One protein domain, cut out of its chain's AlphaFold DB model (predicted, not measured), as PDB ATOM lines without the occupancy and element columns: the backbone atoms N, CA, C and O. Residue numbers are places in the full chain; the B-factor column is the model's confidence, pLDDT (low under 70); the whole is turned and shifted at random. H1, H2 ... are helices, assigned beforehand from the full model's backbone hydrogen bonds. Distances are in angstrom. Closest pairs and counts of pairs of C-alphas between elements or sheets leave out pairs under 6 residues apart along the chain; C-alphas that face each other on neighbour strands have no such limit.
ATOM      1  N   SER A 176     119.781 116.342 160.022       39.06
ATOM      2  CA  SER A 176     119.245 115.733 158.794       39.06
ATOM      3  C   SER A 176     119.328 116.699 157.616       39.06
ATOM      4  O   SER A 176     119.664 116.291 156.510       39.06
ATOM      5  N   LEU A 177     119.095 117.993 157.855       43.34
ATOM      6  CA  LEU A 177     119.370 119.027 156.872       43.34
ATOM      7  C   LEU A 177     120.873 119.131 156.601       43.34
ATOM      8  O   LEU A 177     121.250 119.242 155.450       43.34
ATOM      9  N   ASP A 178     121.748 119.027 157.599       48.06
ATOM     10  CA  ASP A 178     123.203 119.008 157.419       48.06
ATOM     11  C   ASP A 178     123.696 117.754 156.719       48.06
ATOM     12  O   ASP A 178     124.619 117.856 155.924       48.06
ATOM     13  N   ALA A 179     123.074 116.601 156.942       49.59
ATOM     14  CA  ALA A 179     123.364 115.376 156.210       49.59
ATOM     15  C   ALA A 179     122.907 115.494 154.748       49.59
ATOM     16  O   ALA A 179     123.692 115.218 153.844       49.59
ATOM     17  N   ALA A 180     121.694 115.999 154.497       48.34
ATOM     18  CA  ALA A 180     121.201 116.289 153.149       48.34
ATOM     19  C   ALA A 180     122.038 117.377 152.446       48.34
ATOM     20  O   ALA A 180     122.257 117.327 151.240       48.34
ATOM     21  N   ARG A 181     122.565 118.349 153.197       56.06
ATOM     22  CA  ARG A 181     123.440 119.430 152.713       56.06
ATOM     23  C   ARG A 181     124.874 118.964 152.479       56.06
ATOM     24  O   ARG A 181     125.465 119.377 151.487       56.06
ATOM     25  N   ALA A 182     125.425 118.109 153.337       58.78
ATOM     26  CA  ALA A 182     126.735 117.487 153.156       58.78
ATOM     27  C   ALA A 182     126.713 116.542 151.950       58.78
ATOM     28  O   ALA A 182     127.631 116.581 151.134       58.78
ATOM     29  N   ALA A 183     125.616 115.794 151.767       52.97
ATOM     30  CA  ALA A 183     125.349 115.029 150.550       52.97
ATOM     31  C   ALA A 183     125.278 115.924 149.295       52.97
ATOM     32  O   ALA A 183     125.652 115.492 148.209       52.97
ATOM     33  N   ARG A 184     124.871 117.192 149.452       55.44
ATOM     34  CA  ARG A 184     124.856 118.238 148.408       55.44
ATOM     35  C   ARG A 184     126.097 119.154 148.429       55.44
ATOM     36  O   ARG A 184     126.110 120.196 147.787       55.44
ATOM     37  N   GLY A 185     127.153 118.789 149.161       56.88
ATOM     38  CA  GLY A 185     128.460 119.452 149.111       56.88
ATOM     39  C   GLY A 185     128.676 120.681 150.012       56.88
ATOM     40  O   GLY A 185     129.758 121.271 149.951       56.88
ATOM     41  N   LEU A 186     127.745 121.069 150.886       60.34
ATOM     42  CA  LEU A 186     127.945 122.151 151.872       60.34
ATOM     43  C   LEU A 186     128.698 121.646 153.118       60.34
ATOM     44  O   LEU A 186     128.424 120.561 153.615       60.34
ATOM     45  N   SER A 187     129.683 122.418 153.607       58.06
ATOM     46  CA  SER A 187     130.449 122.070 154.824       58.06
ATOM     47  C   SER A 187     129.742 122.541 156.096       58.06
ATOM     48  O   SER A 187     128.984 123.509 156.065       58.06
ATOM     49  N   THR A 188     130.024 121.881 157.216       61.44
ATOM     50  CA  THR A 188     129.536 122.245 158.555       61.44
ATOM     51  C   THR A 188     130.492 123.175 159.313       61.44
ATOM     52  O   THR A 188     130.044 123.889 160.207       61.44
ATOM     53  N   ASP A 189     131.776 123.233 158.942       64.12
ATOM     54  CA  ASP A 189     132.752 124.165 159.530       64.12
ATOM     55  C   ASP A 189     132.580 125.579 158.942       64.12
ATOM     56  O   ASP A 189     132.523 125.748 157.727       64.12
ATOM     57  N   LEU A 190     132.518 126.609 159.796       62.06
ATOM     58  CA  LEU A 190     132.364 128.022 159.421       62.06
ATOM     59  C   LEU A 190     133.456 128.509 158.470       62.06
ATOM     60  O   LEU A 190     133.174 129.284 157.553       62.06
ATOM     61  N   ARG A 191     134.701 128.070 158.686       63.22
ATOM     62  CA  ARG A 191     135.822 128.470 157.830       63.22
ATOM     63  C   ARG A 191     135.692 127.847 156.449       63.22
ATOM     64  O   ARG A 191     135.911 128.530 155.453       63.22
ATOM     65  N   ASP A 192     135.278 126.588 156.392       63.66
ATOM     66  CA  ASP A 192     134.995 125.896 155.140       63.66
ATOM     67  C   ASP A 192     133.728 126.413 154.454       63.66
ATOM     68  O   ASP A 192     133.654 126.433 153.234       63.66
ATOM     69  N   LEU A 193     132.720 126.837 155.213       60.94
ATOM     70  CA  LEU A 193     131.485 127.417 154.698       60.94
ATOM     71  C   LEU A 193     131.783 128.756 154.021       60.94
ATOM     72  O   LEU A 193     131.375 128.986 152.883       60.94
ATOM     73  N   ARG A 194     132.581 129.601 154.684       66.12
ATOM     74  CA  ARG A 194     133.127 130.816 154.082       66.12
ATOM     75  C   ARG A 194     134.061 130.490 152.921       66.12
ATOM     76  O   ARG A 194     134.020 131.190 151.929       66.12
ATOM     77  N   PHE A 195     134.862 129.431 152.984       65.88
ATOM     78  CA  PHE A 195     135.703 129.023 151.856       65.88
ATOM     79  C   PHE A 195     134.880 128.566 150.644       65.88
ATOM     80  O   PHE A 195     135.238 128.862 149.509       65.88
ATOM     81  N   LYS A 196     133.777 127.854 150.882       63.16
ATOM     82  CA  LYS A 196     132.899 127.331 149.836       63.16
ATOM     83  C   LYS A 196     132.007 128.399 149.230       63.16
ATOM     84  O   LYS A 196     131.664 128.242 148.073       63.16
ATOM     85  N   VAL A 197     131.615 129.426 149.988       60.44
ATOM     86  CA  VAL A 197     130.705 130.497 149.535       60.44
ATOM     87  C   VAL A 197     131.456 131.791 149.185       60.44
ATOM     88  O   VAL A 197     130.992 132.570 148.359       60.44
ATOM     89  N   GLY A 198     132.609 132.021 149.810       61.25
ATOM     90  CA  GLY A 198     133.431 133.227 149.739       61.25
ATOM     91  C   GLY A 198     134.273 133.345 148.474       61.25
ATOM     92  O   GLY A 198     134.750 132.353 147.922       61.25
ATOM     93  N   ALA A 199     134.525 134.586 148.056       59.00
ATOM     94  CA  ALA A 199     135.537 134.889 147.053       59.00
ATOM     95  C   ALA A 199     136.941 134.775 147.680       59.00
ATOM     96  O   ALA A 199     137.208 135.334 148.746       59.00
ATOM     97  N   ARG A 200     137.851 134.044 147.024       59.91
ATOM     98  CA  ARG A 200     139.282 134.063 147.361       59.91
ATOM     99  C   ARG A 200     140.014 135.008 146.420       59.91
ATOM    100  O   ARG A 200     140.090 134.736 145.221       59.91
ATOM    101  N   ALA A 201     140.645 136.031 146.983       59.34
ATOM    102  CA  ALA A 201     141.612 136.827 146.245       59.34
ATOM    103  C   ALA A 201     142.859 135.984 145.910       59.34
ATOM    104  O   ALA A 201     143.179 134.981 146.569       59.34
ATOM    105  N   ARG A 202     143.620 136.410 144.889       55.38
ATOM    106  CA  ARG A 202     144.946 135.833 144.602       55.38
ATOM    107  C   ARG A 202     145.817 135.935 145.860       55.38
ATOM    108  O   ARG A 202     146.067 137.029 146.346       55.38
ATOM    109  N   GLY A 203     146.282 134.790 146.363       57.09
ATOM    110  CA  GLY A 203     147.092 134.709 147.587       57.09
ATOM    111  C   GLY A 203     146.387 134.081 148.794       57.09
ATOM    112  O   GLY A 203     147.004 133.976 149.848       57.09
ATOM    113  N   GLY A 204     145.133 133.626 148.659       60.69
ATOM    114  CA  GLY A 204     144.441 132.876 149.719       60.69
ATOM    115  C   GLY A 204     143.934 133.739 150.878       60.69
ATOM    116  O   GLY A 204     143.639 133.205 151.945       60.69
ATOM    117  N   VAL A 205     143.841 135.053 150.663       64.12
ATOM    118  CA  VAL A 205     143.219 136.006 151.587       64.12
ATOM    119  C   VAL A 205     141.715 136.034 151.317       64.12
ATOM    120  O   VAL A 205     141.296 136.022 150.156       64.12
ATOM    121  N   ASP A 206     140.919 136.040 152.387       67.69
ATOM    122  CA  ASP A 206     139.465 136.148 152.285       67.69
ATOM    123  C   ASP A 206     139.086 137.547 151.765       67.69
ATOM    124  O   ASP A 206     139.527 138.556 152.319       67.69
ATOM    125  N   GLU A 207     138.284 137.599 150.703       77.19
ATOM    126  CA  GLU A 207     137.776 138.837 150.104       77.19
ATOM    127  C   GLU A 207     136.308 139.063 150.495       77.19
ATOM    128  O   GLU A 207     135.616 138.150 150.964       77.19
ATOM    129  N   GLU A 208     135.837 140.299 150.329       79.38
ATOM    130  CA  GLU A 208     134.427 140.630 150.502       79.38
ATOM    131  C   GLU A 208     133.565 139.829 149.522       79.38
ATOM    132  O   GLU A 208     133.852 139.713 148.329       79.38
ATOM    133  N   LEU A 209     132.488 139.248 150.042       84.06
ATOM    134  CA  LEU A 209     131.575 138.444 149.250       84.06
ATOM    135  C   LEU A 209     130.631 139.355 148.457       84.06
ATOM    136  O   LEU A 209     129.882 140.123 149.058       84.06
ATOM    137  N   SER A 210     130.602 139.235 147.126       88.75
ATOM    138  CA  SER A 210     129.576 139.902 146.312       88.75
ATOM    139  C   SER A 210     128.262 139.097 146.304       88.75
ATOM    140  O   SER A 210     128.290 137.861 146.375       88.75
ATOM    141  N   PRO A 211     127.090 139.754 146.173       91.12
ATOM    142  CA  PRO A 211     125.807 139.057 146.049       91.12
ATOM    143  C   PRO A 211     125.771 138.072 144.875       91.12
ATOM    144  O   PRO A 211     125.175 137.000 144.992       91.12
ATOM    145  N   LEU A 212     126.436 138.405 143.763       92.50
ATOM    146  CA  LEU A 212     126.525 137.540 142.591       92.50
ATOM    147  C   LEU A 212     127.359 136.293 142.875       92.50
ATOM    148  O   LEU A 212     126.918 135.185 142.572       92.50
ATOM    149  N   VAL A 213     128.556 136.457 143.450       89.44
ATOM    150  CA  VAL A 213     129.439 135.328 143.777       89.44
ATOM    151  C   VAL A 213     128.723 134.381 144.727       89.44
ATOM    152  O   VAL A 213     128.692 133.176 144.491       89.44
ATOM    153  N   MET A 214     128.050 134.919 145.740       88.31
ATOM    154  CA  MET A 214     127.280 134.114 146.677       88.31
ATOM    155  C   MET A 214     126.139 133.353 145.994       88.31
ATOM    156  O   MET A 214     126.044 132.134 146.136       88.31
ATOM    157  N   ALA A 215     125.286 134.050 145.236       90.12
ATOM    158  CA  ALA A 215     124.137 133.440 144.575       90.12
ATOM    159  C   ALA A 215     124.568 132.379 143.554       90.12
ATOM    160  O   ALA A 215     124.040 131.273 143.570       90.12
ATOM    161  N   THR A 216     125.571 132.670 142.721       89.81
ATOM    162  CA  THR A 216     126.105 131.712 141.735       89.81
ATOM    163  C   THR A 216     126.731 130.489 142.394       89.81
ATOM    164  O   THR A 216     126.587 129.378 141.887       89.81
ATOM    165  N   THR A 217     127.421 130.669 143.518       84.75
ATOM    166  CA  THR A 217     128.082 129.575 144.229       84.75
ATOM    167  C   THR A 217     127.069 128.670 144.920       84.75
ATOM    168  O   THR A 217     127.145 127.447 144.790       84.75
ATOM    169  N   LEU A 218     126.055 129.245 145.572       81.88
ATOM    170  CA  LEU A 218     124.954 128.471 146.146       81.88
ATOM    171  C   LEU A 218     124.144 127.764 145.054       81.88
ATOM    172  O   LEU A 218     123.899 126.565 145.147       81.88
ATOM    173  N   LEU A 219     123.839 128.456 143.957       84.12
ATOM    174  CA  LEU A 219     123.143 127.876 142.813       84.12
ATOM    175  C   LEU A 219     123.897 126.669 142.230       84.12
ATOM    176  O   LEU A 219     123.281 125.648 141.943       84.12
ATOM    177  N   LYS A 220     125.226 126.755 142.093       81.56
ATOM    178  CA  LYS A 220     126.067 125.650 141.597       81.56
ATOM    179  C   LYS A 220     126.177 124.477 142.569       81.56
ATOM    180  O   LYS A 220     126.353 123.351 142.123       81.56
ATOM    181  N   THR A 221     126.141 124.743 143.873       77.38
ATOM    182  CA  THR A 221     126.344 123.715 144.907       77.38
ATOM    183  C   THR A 221     125.055 122.979 145.248       77.38
ATOM    184  O   THR A 221     125.052 121.755 145.271       77.38
ATOM    185  N   VAL A 222     123.956 123.701 145.476       77.75
ATOM    186  CA  VAL A 222     122.688 123.104 145.927       77.75
ATOM    187  C   VAL A 222     121.559 123.153 144.903       77.75
ATOM    188  O   VAL A 222     120.528 122.516 145.111       77.75
ATOM    189  N   GLY A 223     121.724 123.893 143.807       80.62
ATOM    190  CA  GLY A 223     120.675 124.096 142.811       80.62
ATOM    191  C   GLY A 223     119.664 125.183 143.189       80.62
ATOM    192  O   GLY A 223     119.593 125.669 144.323       80.62
ATOM    193  N   ALA A 224     118.857 125.585 142.207       83.19
ATOM    194  CA  ALA A 224     117.992 126.761 142.310       83.19
ATOM    195  C   ALA A 224     116.873 126.616 143.355       83.19
ATOM    196  O   ALA A 224     116.521 127.602 144.000       83.19
ATOM    197  N   ALA A 225     116.345 125.402 143.547       76.12
ATOM    198  CA  ALA A 225     115.258 125.121 144.488       76.12
ATOM    199  C   ALA A 225     115.673 125.314 145.958       76.12
ATOM    200  O   ALA A 225     114.884 125.789 146.769       76.12
ATOM    201  N   TYR A 226     116.930 125.006 146.288       79.19
ATOM    202  CA  TYR A 226     117.430 124.985 147.667       79.19
ATOM    203  C   TYR A 226     118.326 126.179 148.015       79.19
ATOM    204  O   TYR A 226     118.800 126.291 149.143       79.19
ATOM    205  N   THR A 227     118.582 127.079 147.061       80.81
ATOM    206  CA  THR A 227     119.526 128.191 147.247       80.81
ATOM    207  C   THR A 227     119.091 129.158 148.352       80.81
ATOM    208  O   THR A 227     119.934 129.598 149.131       80.81
ATOM    209  N   GLU A 228     117.797 129.479 148.466       84.56
ATOM    210  CA  GLU A 228     117.312 130.382 149.524       84.56
ATOM    211  C   GLU A 228     117.447 129.765 150.917       84.56
ATOM    212  O   GLU A 228     117.957 130.412 151.829       84.56
ATOM    213  N   GLU A 229     117.063 128.496 151.067       79.75
ATOM    214  CA  GLU A 229     117.202 127.766 152.329       79.75
ATOM    215  C   GLU A 229     118.677 127.603 152.721       79.75
ATOM    216  O   GLU A 229     119.058 127.817 153.875       79.75
ATOM    217  N   ALA A 230     119.537 127.284 151.748       75.69
ATOM    218  CA  ALA A 230     120.976 127.218 151.960       75.69
ATOM    219  C   ALA A 230     121.539 128.578 152.392       75.69
ATOM    220  O   ALA A 230     122.331 128.637 153.330       75.69
ATOM    221  N   MET A 231     121.102 129.677 151.772       85.06
ATOM    222  CA  MET A 231     121.523 131.028 152.144       85.06
ATOM    223  C   MET A 231     121.099 131.389 153.573       85.06
ATOM    224  O   MET A 231     121.908 131.923 154.333       85.06
ATOM    225  N   GLU A 232     119.858 131.086 153.967       82.94
ATOM    226  CA  GLU A 232     119.383 131.320 155.337       82.94
ATOM    227  C   GLU A 232     120.198 130.520 156.358       82.94
ATOM    228  O   GLU A 232     120.600 131.067 157.386       82.94
ATOM    229  N   SER A 233     120.523 129.264 156.037       75.00
ATOM    230  CA  SER A 233     121.379 128.416 156.869       75.00
ATOM    231  C   SER A 233     122.820 128.925 156.960       75.00
ATOM    232  O   SER A 233     123.447 128.828 158.016       75.00
ATOM    233  N   VAL A 234     123.380 129.437 155.863       75.88
ATOM    234  CA  VAL A 234     124.734 130.001 155.858       75.88
ATOM    235  C   VAL A 234     124.768 131.258 156.727       75.88
ATOM    236  O   VAL A 234     125.634 131.401 157.592       75.88
ATOM    237  N   CYS A 235     123.773 132.130 156.565       79.06
ATOM    238  CA  CYS A 235     123.617 133.333 157.369       79.06
ATOM    239  C   CYS A 235     123.455 132.994 158.862       79.06
ATOM    240  O   CYS A 235     124.165 133.547 159.701       79.06
ATOM    241  N   SER A 236     122.605 132.026 159.222       77.38
ATOM    242  CA  SER A 236     122.394 131.648 160.626       77.38
ATOM    243  C   SER A 236     123.655 131.122 161.317       77.38
ATOM    244  O   SER A 236     123.736 131.211 162.537       77.38
ATOM    245  N   ARG A 237     124.631 130.605 160.560       72.75
ATOM    246  CA  ARG A 237     125.918 130.102 161.066       72.75
ATOM    247  C   ARG A 237     126.999 131.171 161.140       72.75
ATOM    248  O   ARG A 237     127.734 131.229 162.122       72.75
ATOM    249  N   LEU A 238     127.076 132.053 160.147       72.19
ATOM    250  CA  LEU A 238     128.062 133.139 160.143       72.19
ATOM    251  C   LEU A 238     127.719 134.237 161.166       72.19
ATOM    252  O   LEU A 238     128.611 134.798 161.802       72.19
ATOM    253  N   MET A 239     126.430 134.506 161.397       72.56
ATOM    254  CA  MET A 239     125.973 135.593 162.275       72.56
ATOM    255  C   MET A 239     126.289 135.417 163.779       72.56
ATOM    256  O   MET A 239     126.579 136.421 164.434       72.56
ATOM    257  N   PRO A 240     126.272 134.211 164.379       68.38
ATOM    258  CA  PRO A 240     126.757 133.978 165.741       68.38
ATOM    259  C   PRO A 240     128.200 134.441 165.976       68.38
ATOM    260  O   PRO A 240     128.495 134.956 167.058       68.38
ATOM    261  N   GLY A 241     129.064 134.363 164.956       59.69
ATOM    262  CA  GLY A 241     130.441 134.862 165.013       59.69
ATOM    263  C   GLY A 241     130.541 136.365 165.301       59.69
ATOM    264  O   GLY A 241     131.475 136.786 165.979       59.69
ATOM    265  N   LEU A 242     129.540 137.160 164.894       56.28
ATOM    266  CA  LEU A 242     129.422 138.589 165.240       56.28
ATOM    267  C   LEU A 242     129.021 138.821 166.705       56.28
ATOM    268  O   LEU A 242     129.253 139.901 167.244       56.28
ATOM    269  N   ARG A 243     128.371 137.839 167.346       56.50
ATOM    270  CA  ARG A 243     127.831 137.951 168.714       56.50
ATOM    271  C   ARG A 243     128.822 137.482 169.774       56.50
ATOM    272  O   ARG A 243     128.806 137.987 170.896       56.50
ATOM    273  N   THR A 244     129.680 136.520 169.447       53.59
ATOM    274  CA  THR A 244     130.761 136.077 170.331       53.59
ATOM    275  C   THR A 244     131.926 137.068 170.299       53.59
ATOM    276  O   THR A 244     132.329 137.522 169.238       53.59
ATOM    277  N   ARG A 245     132.496 137.393 171.467       44.78
ATOM    278  CA  ARG A 245     133.627 138.323 171.709       44.78
ATOM    279  C   ARG A 245     134.972 137.938 171.034       44.78
ATOM    280  O   ARG A 245     136.032 138.262 171.557       44.78
ATOM    281  N   SER A 246     134.977 137.307 169.859       46.25
ATOM    282  CA  SER A 246     136.164 137.186 168.991       46.25
ATOM    283  C   SER A 246     136.532 138.513 168.293       46.25
ATOM    284  O   SER A 246     137.493 138.568 167.525       46.25
ATOM    285  N   ALA A 247     135.831 139.599 168.646       44.38
ATOM    286  CA  ALA A 247     136.019 141.010 168.291       44.38
ATOM    287  C   ALA A 247     137.416 141.626 168.571       44.38
ATOM    288  O   ALA A 247     137.561 142.842 168.534       44.38
ATOM    289  N   PHE A 248     138.456 140.826 168.825       48.91
ATOM    290  CA  PHE A 248     139.845 141.296 168.929       48.91
ATOM    291  C   PHE A 248     140.628 141.209 167.610       48.91
ATOM    292  O   PHE A 248     141.757 141.688 167.540       48.91
ATOM    293  N   LYS A 249     140.048 140.633 166.548       59.62
ATOM    294  CA  LYS A 249     140.606 140.694 165.187       59.62
ATOM    295  C   LYS A 249     139.675 141.516 164.299       59.62
ATOM    296  O   LYS A 249     138.748 140.978 163.704       59.62
ATOM    297  N   GLU A 250     139.942 142.816 164.231       64.31
ATOM    298  CA  GLU A 250     139.191 143.838 163.481       64.31
ATOM    299  C   GLU A 250     138.816 143.394 162.051       64.31
ATOM    300  O   GLU A 250     137.673 143.558 161.622       64.31
ATOM    301  N   ALA A 251     139.731 142.702 161.365       66.56
ATOM    302  CA  ALA A 251     139.511 142.163 160.023       66.56
ATOM    303  C   ALA A 251     138.394 141.101 159.946       66.56
ATOM    304  O   ALA A 251     137.578 141.137 159.030       66.56
ATOM    305  N   ALA A 252     138.306 140.179 160.913       67.12
ATOM    306  CA  ALA A 252     137.305 139.105 160.894       67.12
ATOM    307  C   ALA A 252     135.886 139.637 161.156       67.12
ATOM    308  O   ALA A 252     134.912 139.155 160.575       67.12
ATOM    309  N   TYR A 253     135.775 140.661 162.006       71.81
ATOM    310  CA  TYR A 253     134.506 141.328 162.285       71.81
ATOM    311  C   TYR A 253     134.001 142.112 161.068       71.81
ATOM    312  O   TYR A 253     132.859 141.915 160.656       71.81
ATOM    313  N   SER A 254     134.861 142.942 160.461       75.88
ATOM    314  CA  SER A 254     134.528 143.719 159.255       75.88
ATOM    315  C   SER A 254     134.016 142.820 158.135       75.88
ATOM    316  O   SER A 254     133.001 143.088 157.498       75.88
ATOM    317  N   LEU A 255     134.694 141.694 157.953       77.12
ATOM    318  CA  LEU A 255     134.404 140.758 156.892       77.12
ATOM    319  C   LEU A 255     133.084 139.992 157.119       77.12
ATOM    320  O   LEU A 255     132.281 139.849 156.202       77.12
ATOM    321  N   THR A 256     132.797 139.577 158.356       76.88
ATOM    322  CA  THR A 256     131.507 138.941 158.692       76.88
ATOM    323  C   THR A 256     130.342 139.937 158.591       76.88
ATOM    324  O   THR A 256     129.232 139.573 158.207       76.88
ATOM    325  N   PHE A 257     130.585 141.210 158.914       80.31
ATOM    326  CA  PHE A 257     129.603 142.277 158.737       80.31
ATOM    327  C   PHE A 257     129.324 142.558 157.252       80.31
ATOM    328  O   PHE A 257     128.163 142.712 156.873       80.31
ATOM    329  N   SER A 258     130.363 142.563 156.411       84.69
ATOM    330  CA  SER A 258     130.226 142.672 154.953       84.69
ATOM    331  C   SER A 258     129.376 141.531 154.386       84.69
ATOM    332  O   SER A 258     128.381 141.783 153.706       84.69
ATOM    333  N   ASP A 259     129.646 140.282 154.786       83.88
ATOM    334  CA  ASP A 259     128.827 139.141 154.364       83.88
ATOM    335  C   ASP A 259     127.355 139.299 154.771       83.88
ATOM    336  O   ASP A 259     126.462 139.011 153.979       83.88
ATOM    337  N   ALA A 260     127.077 139.789 155.987       84.12
ATOM    338  CA  ALA A 260     125.713 140.040 156.462       84.12
ATOM    339  C   ALA A 260     124.949 141.026 155.563       84.12
ATOM    340  O   ALA A 260     123.768 140.818 155.263       84.12
ATOM    341  N   ILE A 261     125.625 142.083 155.103       87.81
ATOM    342  CA  ILE A 261     125.065 143.030 154.133       87.81
ATOM    343  C   ILE A 261     124.784 142.309 152.814       87.81
ATOM    344  O   ILE A 261     123.681 142.431 152.273       87.81
ATOM    345  N   THR A 262     125.730 141.507 152.334       90.50
ATOM    346  CA  THR A 262     125.577 140.733 151.101       90.50
ATOM    347  C   THR A 262     124.412 139.743 151.168       90.50
ATOM    348  O   THR A 262     123.618 139.686 150.226       90.50
ATOM    349  N   PHE A 263     124.214 139.042 152.291       90.44
ATOM    350  CA  PHE A 263     123.043 138.186 152.531       90.44
ATOM    351  C   PHE A 263     121.732 138.962 152.416       90.44
ATOM    352  O   PHE A 263     120.790 138.508 151.765       90.44
ATOM    353  N   SER A 264     121.671 140.154 153.011       91.81
ATOM    354  CA  SER A 264     120.486 141.013 152.938       91.81
ATOM    355  C   SER A 264     120.189 141.468 151.503       91.81
ATOM    356  O   SER A 264     119.038 141.420 151.049       91.81
ATOM    357  N   ILE A 265     121.228 141.851 150.752       94.62
ATOM    358  CA  ILE A 265     121.101 142.261 149.347       94.62
ATOM    359  C   ILE A 265     120.628 141.088 148.484       94.62
ATOM    360  O   ILE A 265     119.676 141.246 147.719       94.62
ATOM    361  N   ALA A 266     121.239 139.910 148.630       94.56
ATOM    362  CA  ALA A 266     120.866 138.729 147.862       94.56
ATOM    363  C   ALA A 266     119.422 138.300 148.131       94.56
ATOM    364  O   ALA A 266     118.652 138.115 147.191       94.56
TER     365      ALA A 266
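AT A GLANCE: This is residues 176 to 266 of the 404 residues of an uncharacterized protein of Massilia namucuonensis (UniProt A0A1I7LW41). Two long helices, H4 and H5, form a hairpin, and H3 crosses one end of it, at residues 227 to 231 and 262 to 266. Short H2 packs on H3, while H1 sits at the edge, touching no helix. The 91 printed residues have five named helices, H1 to H5 in order, and no named strand: all helix, compact, radius of gyration of the C-alphas 12.8 A, spans 36 by 28 by 25 A.

IN THESE COORDINATES: H1, residues 176 to 183, begins at C-alpha 176 (119.245, 115.733, 158.794). H2 is residues 190 to 197. H3, residues 211 to 222, measures 16.3 A; H4, residues 227 to 243, 25.0 A; H5, residues 250 to 266, 24.6 A, ending at C-alpha 266 (120.866, 138.729, 147.862).

HOW THE PARTS SIT: H2 touches H3 about perpendicular, at 83 degrees; closest C-alphas Val 197 and Met 214, 5.7 A. H4 and H5 touch at a shallow tilt of 29 degrees, opposite ways; closest C-alphas Leu 242 and Tyr 253, 6.5 A. Every O i to N i+4 pair is within hydrogen-bond range in H1, H2, H3 and H5; in H4, 9 of 13.

THE WHOLE: The printed part has no cut. The link from H2 to H3 is long. pLDDT is under 70 in residues 176 to 206 and 240 to 252.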